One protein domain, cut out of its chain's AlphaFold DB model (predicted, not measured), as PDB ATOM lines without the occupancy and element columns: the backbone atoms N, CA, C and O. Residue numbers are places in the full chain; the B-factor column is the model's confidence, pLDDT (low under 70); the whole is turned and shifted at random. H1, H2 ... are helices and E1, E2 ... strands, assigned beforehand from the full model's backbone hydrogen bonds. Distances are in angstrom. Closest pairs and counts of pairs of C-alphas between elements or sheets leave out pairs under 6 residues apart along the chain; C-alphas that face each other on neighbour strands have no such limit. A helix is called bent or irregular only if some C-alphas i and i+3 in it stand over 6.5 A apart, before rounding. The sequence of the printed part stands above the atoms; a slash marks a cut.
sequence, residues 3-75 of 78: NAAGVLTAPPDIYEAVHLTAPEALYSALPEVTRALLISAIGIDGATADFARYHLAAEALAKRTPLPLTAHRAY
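This is residues 3 to 75 of the 78 residues of an uncharacterized protein of Pelagicola litorisediminis (UniProt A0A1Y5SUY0). Helix H2 runs through the middle, with the bent helix H1 along one side of it and a narrow ribbon of two parallel strands, E1 and E2, along another. The leading stretch, residues 3 to 11, runs lengthwise before the backbone folds back into H1. The printed part has 73 residues with two named helices and two named strands, in the order H1, E1, H2, E2; the sheet's order is E1, E2, both parallel, and the class is mixed, helices and strands. The whole is compact, with a radius of gyration of the C-alphas of 11.9 A, and spans 35 by 24 by 17 A.

Start at Asn 3 and pass residues 3 to 11, which hold no named element. Find C-alpha 12 at (216.439, 232.365, 275.387), where H1 begins; it covers residues 12 to 29 and by its hydrogen bonds was assigned as one helix. It is bent: C-alphas 19 and 22 are 7.0 A apart, and its arms are H1a, residues 12 to 19, 10.5 A long, and H1b, residues 22 to 29, 10.6 A long. Next comes E1, residues 36 to 41, 16.6 A from first to last C-alpha. H2, residues 50 to 62, begins at C-alpha 50, (220.430, 231.096, 268.148), and is 18.2 A long. E2, residues 69 to 74, is 15.9 A long and ends at C-alpha 74, (219.217, 215.198, 260.398).

Look first at H1a and H2, which touch, the closest C-alphas being those of His 19 and Ala 58 at 5.4 A. They run the same way at a steep tilt of 39 degrees. H1a and H1b stand at a steep tilt of 41 degrees, and H1b is close to H2 but not clearly touching, with C-alphas 24 and 61 at 7.2 A. H1b and H2 run the same way at a shallow tilt of 7 degrees. On the strands, the closest C-alphas to H2 are Ser 40 to His 55, 6.1 A, and Ala 71 to Glu 59, 6.3 A. E1 and E2 are parallel neighbours at 28 degrees, with N 40 and O 72 at 2.8 A and N 70 and O 36 at 3.1 A, within hydrogen-bond range. E1, H2 and E2 form a strand-helix-strand unit, two parallel neighbour strands with a helix between them along the chain, and its crossover is right-handed. H1a is apart from E1 and E2, and H1b is apart from E2. In H1a, H1b and H2 every O i to N i+4 pair is within hydrogen-bond range.

The two C-alphas farthest apart are those of Val 33 and Thr 48, at 35.6 A. The printed part has no cut, and its three links, H1 to E1, E1 to H2 and H2 to E2, are short. The mean pLDDT of the printed part is 95.6, and no printed residue is under 70.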
ATOM      1  N   ASN A   3     216.384 211.674 272.585       96.81
ATOM      2  CA  ASN A   3     216.114 213.090 272.752       96.81
ATOM      3  C   ASN A   3     215.943 213.717 271.366       96.81
ATOM      4  O   ASN A   3     216.911 213.898 270.629       96.81
ATOM      5  N   ALA A   4     214.695 214.016 271.021       95.94
ATOM      6  CA  ALA A   4     214.324 214.743 269.810       95.94
ATOM      7  C   ALA A   4     213.625 216.072 270.140       95.94
ATOM      8  O   ALA A   4     212.957 216.646 269.282       95.94
ATOM      9  N   ALA A   5     213.735 216.541 271.388       94.81
ATOM     10  CA  ALA A   5     213.194 217.831 271.777       94.81
ATOM     11  C   ALA A   5     213.997 218.943 271.094       94.81
ATOM     12  O   ALA A   5     215.226 218.915 271.059       94.81
ATOM     13  N   GLY A   6     213.291 219.919 270.537       93.56
ATOM     14  CA  GLY A   6     213.896 221.048 269.852       93.56
ATOM     15  C   GLY A   6     212.857 222.117 269.562       93.56
ATOM     16  O   GLY A   6     211.673 221.829 269.406       93.56
ATOM     17  N   VAL A   7     213.315 223.362 269.505       94.88
ATOM     18  CA  VAL A   7     212.514 224.530 269.130       94.88
ATOM     19  C   VAL A   7     213.277 225.311 268.076       94.88
ATOM     20  O   VAL A   7     214.472 225.549 268.241       94.88
ATOM     21  N   LEU A   8     212.599 225.704 266.995       91.88
ATOM     22  CA  LEU A   8     213.208 226.485 265.915       91.88
ATOM     23  C   LEU A   8     213.333 227.967 266.286       91.88
ATOM     24  O   LEU A   8     214.330 228.609 265.963       91.88
ATOM     25  N   THR A   9     212.338 228.505 266.990       93.62
ATOM     26  CA  THR A   9     212.287 229.898 267.447       93.62
ATOM     27  C   THR A   9     211.630 229.950 268.814       93.62
ATOM     28  O   THR A   9     210.495 229.506 268.971       93.62
ATOM     29  N   ALA A  10     212.346 230.478 269.802       95.12
ATOM     30  CA  ALA A  10     211.846 230.647 271.156       95.12
ATOM     31  C   ALA A  10     212.616 231.767 271.882       95.12
ATOM     32  O   ALA A  10     213.678 232.184 271.418       95.12
ATOM     33  N   PRO A  11     212.112 232.267 273.017       97.62
ATOM     34  CA  PRO A  11     212.909 233.094 273.916       97.62
ATOM     35  C   PRO A  11     214.124 232.324 274.493       97.62
ATOM     36  O   PRO A  11     214.108 231.087 274.511       97.62
ATOM     37  N   PRO A  12     215.195 233.011 274.947       97.00
ATOM     38  CA  PRO A  12     216.439 232.365 275.387       97.00
ATOM     39  C   PRO A  12     216.285 231.339 276.517       97.00
ATOM     40  O   PRO A  12     216.930 230.296 276.480       97.00
ATOM     41  N   ASP A  13     215.409 231.604 277.483       98.12
ATOM     42  CA  ASP A  13     215.098 230.701 278.598       98.12
ATOM     43  C   ASP A  13     214.483 229.380 278.113       98.12
ATOM     44  O   ASP A  13     214.833 228.307 278.604       98.12
ATOM     45  N   ILE A  14     213.626 229.434 277.093       98.19
ATOM     46  CA  ILE A  14     213.048 228.235 276.476       98.19
ATOM     47  C   ILE A  14     214.096 227.475 275.662       98.19
ATOM     48  O   ILE A  14     214.131 226.245 275.719       98.19
ATOM     49  N   TYR A  15     214.971 228.169 274.928       97.75
ATOM     50  CA  TYR A  15     216.084 227.507 274.245       97.75
ATOM     51  C   TYR A  15     216.989 226.759 275.231       97.75
ATOM     52  O   TYR A  15     217.298 225.588 275.012       97.75
ATOM     53  N   GLU A  16     217.384 227.406 276.325       98.31
ATOM     54  CA  GLU A  16     218.217 226.792 277.356       98.31
ATOM     55  C   GLU A  16     217.520 225.586 277.996       98.31
ATOM     56  O   GLU A  16     218.102 224.499 278.065       98.31
ATOM     57  N   ALA A  17     216.247 225.732 278.372       98.44
ATOM     58  CA  ALA A  17     215.478 224.654 278.978       98.44
ATOM     59  C   ALA A  17     215.369 223.425 278.059       98.44
ATOM     60  O   ALA A  17     215.594 222.299 278.508       98.44
ATOM     61  N   VAL A  18     215.043 223.635 276.779       97.94
ATOM     62  CA  VAL A  18     214.815 222.555 275.802       97.94
ATOM     63  C   VAL A  18     216.116 221.868 275.393       97.94
ATOM     64  O   VAL A  18     216.148 220.643 275.282       97.94
ATOM     65  N   HIS A  19     217.184 222.634 275.158       97.69
ATOM     66  CA  HIS A  19     218.413 222.108 274.555       97.69
ATOM     67  C   HIS A  19     219.484 221.724 275.577       97.69
ATOM     68  O   HIS A  19     220.357 220.920 275.251       97.69
ATOM     69  N   LEU A  20     219.430 222.258 276.803       98.19
ATOM     70  CA  LEU A  20     220.473 222.067 277.814       98.19
ATOM     71  C   LEU A  20     219.924 221.509 279.125       98.19
ATOM     72  O   LEU A  20     220.238 220.370 279.466       98.19
ATOM     73  N   THR A  21     219.081 222.260 279.836       98.50
ATOM     74  CA  THR A  21     218.707 221.914 281.217       98.50
ATOM     75  C   THR A  21     217.909 220.614 281.298       98.50
ATOM     76  O   THR A  21     218.246 219.730 282.088       98.50
ATOM     77  N   ALA A  22     216.869 220.454 280.472       98.19
ATOM     78  CA  ALA A  22     216.080 219.224 280.472       98.19
ATOM     79  C   ALA A  22     216.892 218.012 279.969       98.19
ATOM     80  O   ALA A  22     216.847 216.968 280.627       98.19
ATOM     81  N   PRO A  23     217.683 218.114 278.879       97.94
ATOM     82  CA  PRO A  23     218.580 217.035 278.471       97.94
ATOM     83  C   PRO A  23     219.616 216.645 279.530       97.94
ATOM     84  O   PRO A  23     219.825 215.457 279.748       97.94
ATOM     85  N   GLU A  24     220.243 217.601 280.218       98.06
ATOM     86  CA  GLU A  24     221.238 217.316 281.260       98.06
ATOM     87  C   GLU A  24     220.624 216.559 282.441       98.06
ATOM     88  O   GLU A  24     221.172 215.542 282.882       98.06
ATOM     89  N   ALA A  25     219.454 217.004 282.905       98.19
ATOM     90  CA  ALA A  25     218.704 216.312 283.946       98.19
ATOM     91  C   ALA A  25     218.336 214.885 283.512       98.19
ATOM     92  O   ALA A  25     218.510 213.934 284.276       98.19
ATOM     93  N   LEU A  26     217.891 214.718 282.262       97.06
ATOM     94  CA  LEU A  26     217.558 213.415 281.695       97.06
ATOM     95  C   LEU A  26     218.785 212.497 281.626       97.06
ATOM     96  O   LEU A  26     218.699 211.337 282.014       97.06
ATOM     97  N   TYR A  27     219.926 212.999 281.148       96.50
ATOM     98  CA  TYR A  27     221.152 212.208 281.034       96.50
ATOM     99  C   TYR A  27     221.679 211.783 282.407       96.50
ATOM    100  O   TYR A  27     222.140 210.656 282.547       96.50
ATOM    101  N   SER A  28     221.563 212.655 283.410       96.69
ATOM    102  CA  SER A  28     222.023 212.394 284.780       96.69
ATOM    103  C   SER A  28     221.121 211.423 285.547       96.69
ATOM    104  O   SER A  28     221.580 210.739 286.457       96.69
ATOM    105  N   ALA A  29     219.834 211.356 285.198       97.31
ATOM    106  CA  ALA A  29     218.870 210.475 285.855       97.31
ATOM    107  C   ALA A  29     218.888 209.031 285.322       97.31
ATOM    108  O   ALA A  29     218.303 208.137 285.937       97.31
ATOM    109  N   LEU A  30     219.505 208.791 284.162       97.56
ATOM    110  CA  LEU A  30     219.504 207.484 283.513       97.56
ATOM    111  C   LEU A  30     220.688 206.620 283.979       97.56
ATOM    112  O   LEU A  30     221.794 207.130 284.136       97.56
ATOM    113  N   PRO A  31     220.502 205.292 284.125       97.12
ATOM    114  CA  PRO A  31     221.615 204.379 284.365       97.12
ATOM    115  C   PRO A  31     222.656 204.466 283.246       97.12
ATOM    116  O   PRO A  31     222.276 204.493 282.074       97.12
ATOM    117  N   GLU A  32     223.945 204.390 283.581       96.00
ATOM    118  CA  GLU A  32     225.059 204.508 282.619       96.00
ATOM    119  C   GLU A  32     225.022 203.476 281.481       96.00
ATOM    120  O   GLU A  32     225.529 203.716 280.394       96.00
ATOM    121  N   VAL A  33     224.340 202.345 281.677       96.44
ATOM    122  CA  VAL A  33     224.124 201.328 280.631       96.44
ATOM    123  C   VAL A  33     223.103 201.749 279.561       96.44
ATOM    124  O   VAL A  33     222.899 201.041 278.569       96.44
ATOM    125  N   THR A  34     222.430 202.886 279.744       97.88
ATOM    126  CA  THR A  34     221.356 203.346 278.863       97.88
ATOM    127  C   THR A  34     221.919 203.921 277.574       97.88
ATOM    128  O   THR A  34     222.500 205.000 277.554       97.88
ATOM    129  N   ARG A  35     221.638 203.254 276.453       97.88
ATOM    130  CA  ARG A  35     221.906 203.816 275.122       97.88
ATOM    131  C   ARG A  35     221.018 205.022 274.856       97.88
ATOM    132  O   ARG A  35     219.791 204.953 275.023       97.88
ATOM    133  N   ALA A  36     221.637 206.109 274.417       97.69
ATOM    134  CA  ALA A  36     220.961 207.361 274.130       97.69
ATOM    135  C   ALA A  36     221.264 207.863 272.712       97.69
ATOM    136  O   ALA A  36     222.327 207.609 272.152       97.69
ATOM    137  N   LEU A  37     220.301 208.571 272.133       97.88
ATOM    138  CA  LEU A  37     220.418 209.219 270.832       97.88
ATOM    139  C   LEU A  37     219.908 210.653 270.961       97.88
ATOM    140  O   LEU A  37     218.767 210.849 271.376       97.88
ATOM    141  N   LEU A  38     220.724 211.632 270.586       97.81
ATOM    142  CA  LEU A  38     220.313 213.022 270.402       97.81
ATOM    143  C   LEU A  38     220.069 213.276 268.913       97.81
ATOM    144  O   LEU A  38     220.967 213.049 268.100       97.81
ATOM    145  N   ILE A  39     218.890 213.778 268.555       96.81
ATOM    146  CA  ILE A  39     218.610 214.272 267.206       96.81
ATOM    147  C   ILE A  39     218.991 215.752 267.141       96.81
ATOM    148  O   ILE A  39     218.397 216.590 267.813       96.81
ATOM    149  N   SER A  40     219.996 216.060 266.330       95.56
ATOM    150  CA  SER A  40     220.493 217.410 266.071       95.56
ATOM    151  C   SER A  40     220.308 217.784 264.597       95.56
ATOM    152  O   SER A  40     219.780 216.999 263.804       95.56
ATOM    153  N   ALA A  41     220.720 218.988 264.211       94.19
ATOM    154  CA  ALA A  41     220.455 219.571 262.900       94.19
ATOM    155  C   ALA A  41     221.689 219.574 261.990       94.19
ATOM    156  O   ALA A  41     222.814 219.816 262.424       94.19
ATOM    157  N   ILE A  42     221.478 219.322 260.697       93.19
ATOM    158  CA  ILE A  42     222.483 219.579 259.653       93.19
ATOM    159  C   ILE A  42     222.530 221.086 259.352       93.19
ATOM    160  O   ILE A  42     221.523 221.777 259.462       93.19
ATOM    161  N   GLY A  43     223.696 221.593 258.940       91.19
ATOM    162  CA  GLY A  43     223.845 222.977 258.472       91.19
ATOM    163  C   GLY A  43     223.967 224.020 259.586       91.19
ATOM    164  O   GLY A  43     223.917 225.212 259.309       91.19
ATOM    165  N   ILE A  44     224.139 223.580 260.836       93.38
ATOM    166  CA  ILE A  44     224.342 224.461 261.996       93.38
ATOM    167  C   ILE A  44     225.801 224.898 262.182       93.38
ATOM    168  O   ILE A  44     226.069 225.814 262.955       93.38
ATOM    169  N   ASP A  45     226.751 224.273 261.482       93.50
ATOM    170  CA  ASP A  45     228.161 224.653 261.578       93.50
ATOM    171  C   ASP A  45     228.382 226.034 260.946       93.50
ATOM    172  O   ASP A  45     228.072 226.256 259.777       93.50
ATOM    173  N   GLY A  46     228.912 226.976 261.728       89.44
ATOM    174  CA  GLY A  46     229.152 228.354 261.282       89.44
ATOM    175  C   GLY A  46     227.894 229.221 261.157       89.44
ATOM    176  O   GLY A  46     228.005 230.399 260.820       89.44
ATOM    177  N   ALA A  47     226.708 228.683 261.455       90.06
ATOM    178  CA  ALA A  47     225.481 229.464 261.503       90.06
ATOM    179  C   ALA A  47     225.457 230.372 262.745       90.06
ATOM    180  O   ALA A  47     225.859 229.979 263.839       90.06
ATOM    181  N   THR A  48     224.960 231.597 262.578       91.00
ATOM    182  CA  THR A  48     224.895 232.608 263.648       91.00
ATOM    183  C   THR A  48     223.549 232.650 264.369       91.00
ATOM    184  O   THR A  48     223.425 233.329 265.384       91.00
ATOM    185  N   ALA A  49     222.545 231.929 263.861       90.56
ATOM    186  CA  ALA A  49     221.222 231.859 264.468       90.56
ATOM    187  C   ALA A  49     221.274 231.180 265.846       90.56
ATOM    188  O   ALA A  49     221.994 230.196 266.034       90.56
ATOM    189  N   ASP A  50     220.455 231.650 266.789       92.19
ATOM    190  CA  ASP A  50     220.430 231.096 268.148       92.19
ATOM    191  C   ASP A  50     220.090 229.604 268.164       92.19
ATOM    192  O   ASP A  50     220.768 228.835 268.839       92.19
ATOM    193  N   PHE A  51     219.145 229.164 267.330       91.44
ATOM    194  CA  PHE A  51     218.865 227.743 267.099       91.44
ATOM    195  C   PHE A  51     220.141 226.908 266.884       91.44
ATOM    196  O   PHE A  51     220.337 225.889 267.546       91.44
ATOM    197  N   ALA A  52     221.044 227.358 266.008       94.62
ATOM    198  CA  ALA A  52     222.281 226.641 265.715       94.62
ATOM    199  C   ALA A  52     223.216 226.603 266.931       94.62
ATOM    200  O   ALA A  52     223.787 225.557 267.239       94.62
ATOM    201  N   ARG A  53     223.322 227.718 267.665       96.06
ATOM    202  CA  ARG A  53     224.133 227.806 268.889       96.06
ATOM    203  C   ARG A  53     223.665 226.806 269.946       96.06
ATOM    204  O   ARG A  53     224.499 226.111 270.523       96.06
ATOM    205  N   TYR A  54     222.357 226.699 270.170       96.88
ATOM    206  CA  TYR A  54     221.802 225.775 271.161       96.88
ATOM    207  C   TYR A  54     221.895 224.309 270.727       96.88
ATOM    208  O   TYR A  54     222.237 223.469 271.556       96.88
ATOM    209  N   HIS A  55     221.730 223.998 269.437       96.00
ATOM    210  CA  HIS A  55     221.988 222.647 268.925       96.00
ATOM    211  C   HIS A  55     223.455 222.224 269.094       96.00
ATOM    212  O   HIS A  55     223.733 221.114 269.550       96.00
ATOM    213  N   LEU A  56     224.410 223.111 268.794       96.88
ATOM    214  CA  LEU A  56     225.836 222.847 269.016       96.88
ATOM    215  C   LEU A  56     226.159 222.671 270.509       96.88
ATOM    216  O   LEU A  56     226.957 221.807 270.878       96.88
ATOM    217  N   ALA A  57     225.524 223.456 271.380       97.25
ATOM    218  CA  ALA A  57     225.678 223.318 272.824       97.25
ATOM    219  C   ALA A  57     225.085 221.993 273.343       97.25
ATOM    220  O   ALA A  57     225.724 221.326 274.161       97.25
ATOM    221  N   ALA A  58     223.934 221.563 272.821       97.38
ATOM    222  CA  ALA A  58     223.334 220.262 273.121       97.38
ATOM    223  C   ALA A  58     224.231 219.100 272.662       97.38
ATOM    224  O   ALA A  58     224.412 218.129 273.398       97.38
ATOM    225  N   GLU A  59     224.864 219.210 271.489       97.69
ATOM    226  CA  GLU A  59     225.865 218.240 271.023       97.69
ATOM    227  C   GLU A  59     227.101 218.198 271.927       97.69
ATOM    228  O   GLU A  59     227.648 217.125 272.187       97.69
ATOM    229  N   ALA A  60     227.555 219.351 272.420       97.75
ATOM    230  CA  ALA A  60     228.657 219.410 273.370       97.75
ATOM    231  C   ALA A  60     228.278 218.775 274.716       97.75
ATOM    232  O   ALA A  60     229.083 218.044 275.287       97.75
ATOM    233  N   LEU A  61     227.056 219.005 275.206       97.44
ATOM    234  CA  LEU A  61     226.520 218.366 276.411       97.44
ATOM    235  C   LEU A  61     226.438 216.840 276.250       97.44
ATOM    236  O   LEU A  61     226.918 216.100 277.105       97.44
ATOM    237  N   ALA A  62     225.914 216.377 275.117       96.56
ATOM    238  CA  ALA A  62     225.841 214.968 274.734       96.56
ATOM    239  C   ALA A  62     227.203 214.250 274.741       96.56
ATOM    240  O   ALA A  62     227.263 213.058 275.018       96.56
ATOM    241  N   LYS A  63     228.307 214.957 274.476       96.38
ATOM    242  CA  LYS A  63     229.668 214.387 274.521       96.38
ATOM    243  C   LYS A  63     230.246 214.267 275.933       96.38
ATOM    244  O   LYS A  63     231.249 213.584 276.107       96.38
ATOM    245  N   ARG A  64     229.672 214.962 276.920       95.50
ATOM    246  CA  ARG A  64     230.179 215.003 278.304       95.50
ATOM    247  C   ARG A  64     229.480 214.023 279.245       95.50
ATOM    248  O   ARG A  64     229.935 213.860 280.370       95.50
ATOM    249  N   THR A  65     228.376 213.411 278.821       94.38
ATOM    250  CA  THR A  65     227.646 212.441 279.651       94.38
ATOM    251  C   THR A  65     228.356 211.078 279.689       94.38
ATOM    252  O   THR A  65     228.969 210.696 278.692       94.38
ATOM    253  N   PRO A  66     228.264 210.319 280.802       94.38
ATOM    254  CA  PRO A  66     228.743 208.936 280.868       94.38
ATOM    255  C   PRO A  66     227.876 207.950 280.067       94.38
ATOM    256  O   PRO A  66     228.285 206.808 279.856       94.38
ATOM    257  N   LEU A  67     226.683 208.360 279.615       97.19
ATOM    258  CA  LEU A  67     225.829 207.503 278.798       97.19
ATOM    259  C   LEU A  67     226.506 207.170 277.455       97.19
ATOM    260  O   LEU A  67     227.107 208.054 276.839       97.19
ATOM    261  N   PRO A  68     226.325 205.950 276.910       97.31
ATOM    262  CA  PRO A  68     226.651 205.636 275.525       97.31
ATOM    263  C   PRO A  68     225.663 206.370 274.606       97.31
ATOM    264  O   PRO A  68     224.646 205.817 274.172       97.31
ATOM    265  N   LEU A  69     225.954 207.649 274.368       97.50
ATOM    266  CA  LEU A  69     225.109 208.601 273.666       97.50
ATOM    267  C   LEU A  69     225.743 208.997 272.333       97.50
ATOM    268  O   LEU A  69     226.894 209.426 272.273       97.50
ATOM    269  N   THR A  70     224.971 208.890 271.252       96.75
ATOM    270  CA  THR A  70     225.355 209.416 269.937       96.75
ATOM    271  C   THR A  70     224.484 210.602 269.540       96.75
ATOM    272  O   THR A  70     223.277 210.611 269.770       96.75
ATOM    273  N   ALA A  71     225.093 211.631 268.950       95.62
ATOM    274  CA  ALA A  71     224.363 212.730 268.329       95.62
ATOM    275  C   ALA A  71     224.264 212.470 266.823       95.62
ATOM    276  O   ALA A  71     225.281 212.269 266.157       95.62
ATOM    277  N   HIS A  72     223.047 212.466 266.289       96.19
ATOM    278  CA  HIS A  72     222.787 212.290 264.867       96.19
ATOM    279  C   HIS A  72     222.187 213.566 264.290       96.19
ATOM    280  O   HIS A  72     221.139 214.025 264.741       96.19
ATOM    281  N   ARG A  73     222.850 214.138 263.283       94.19
ATOM    282  CA  ARG A  73     222.369 215.330 262.584       94.19
ATOM    283  C   ARG A  73     221.448 214.935 261.433       94.19
ATOM    284  O   ARG A  73     221.863 214.179 260.559       94.19
ATOM    285  N   ALA A  74     220.231 215.471 261.415       88.75
ATOM    286  CA  ALA A  74     219.217 215.198 260.398       88.75
ATOM    287  C   ALA A  74     218.908 216.435 259.529       88.75
ATOM    288  O   ALA A  74     219.002 217.574 259.985       88.75
ATOM    289  N   TYR A  75     218.525 216.203 258.265       74.06
ATOM    290  CA  TYR A  75     218.224 217.244 257.260       74.06
ATOM    291  C   TYR A  75     216.852 217.924 257.464       74.06
ATOM    292  O   TYR A  75     216.520 218.884 256.776       74.06
TER     293      TYR A  75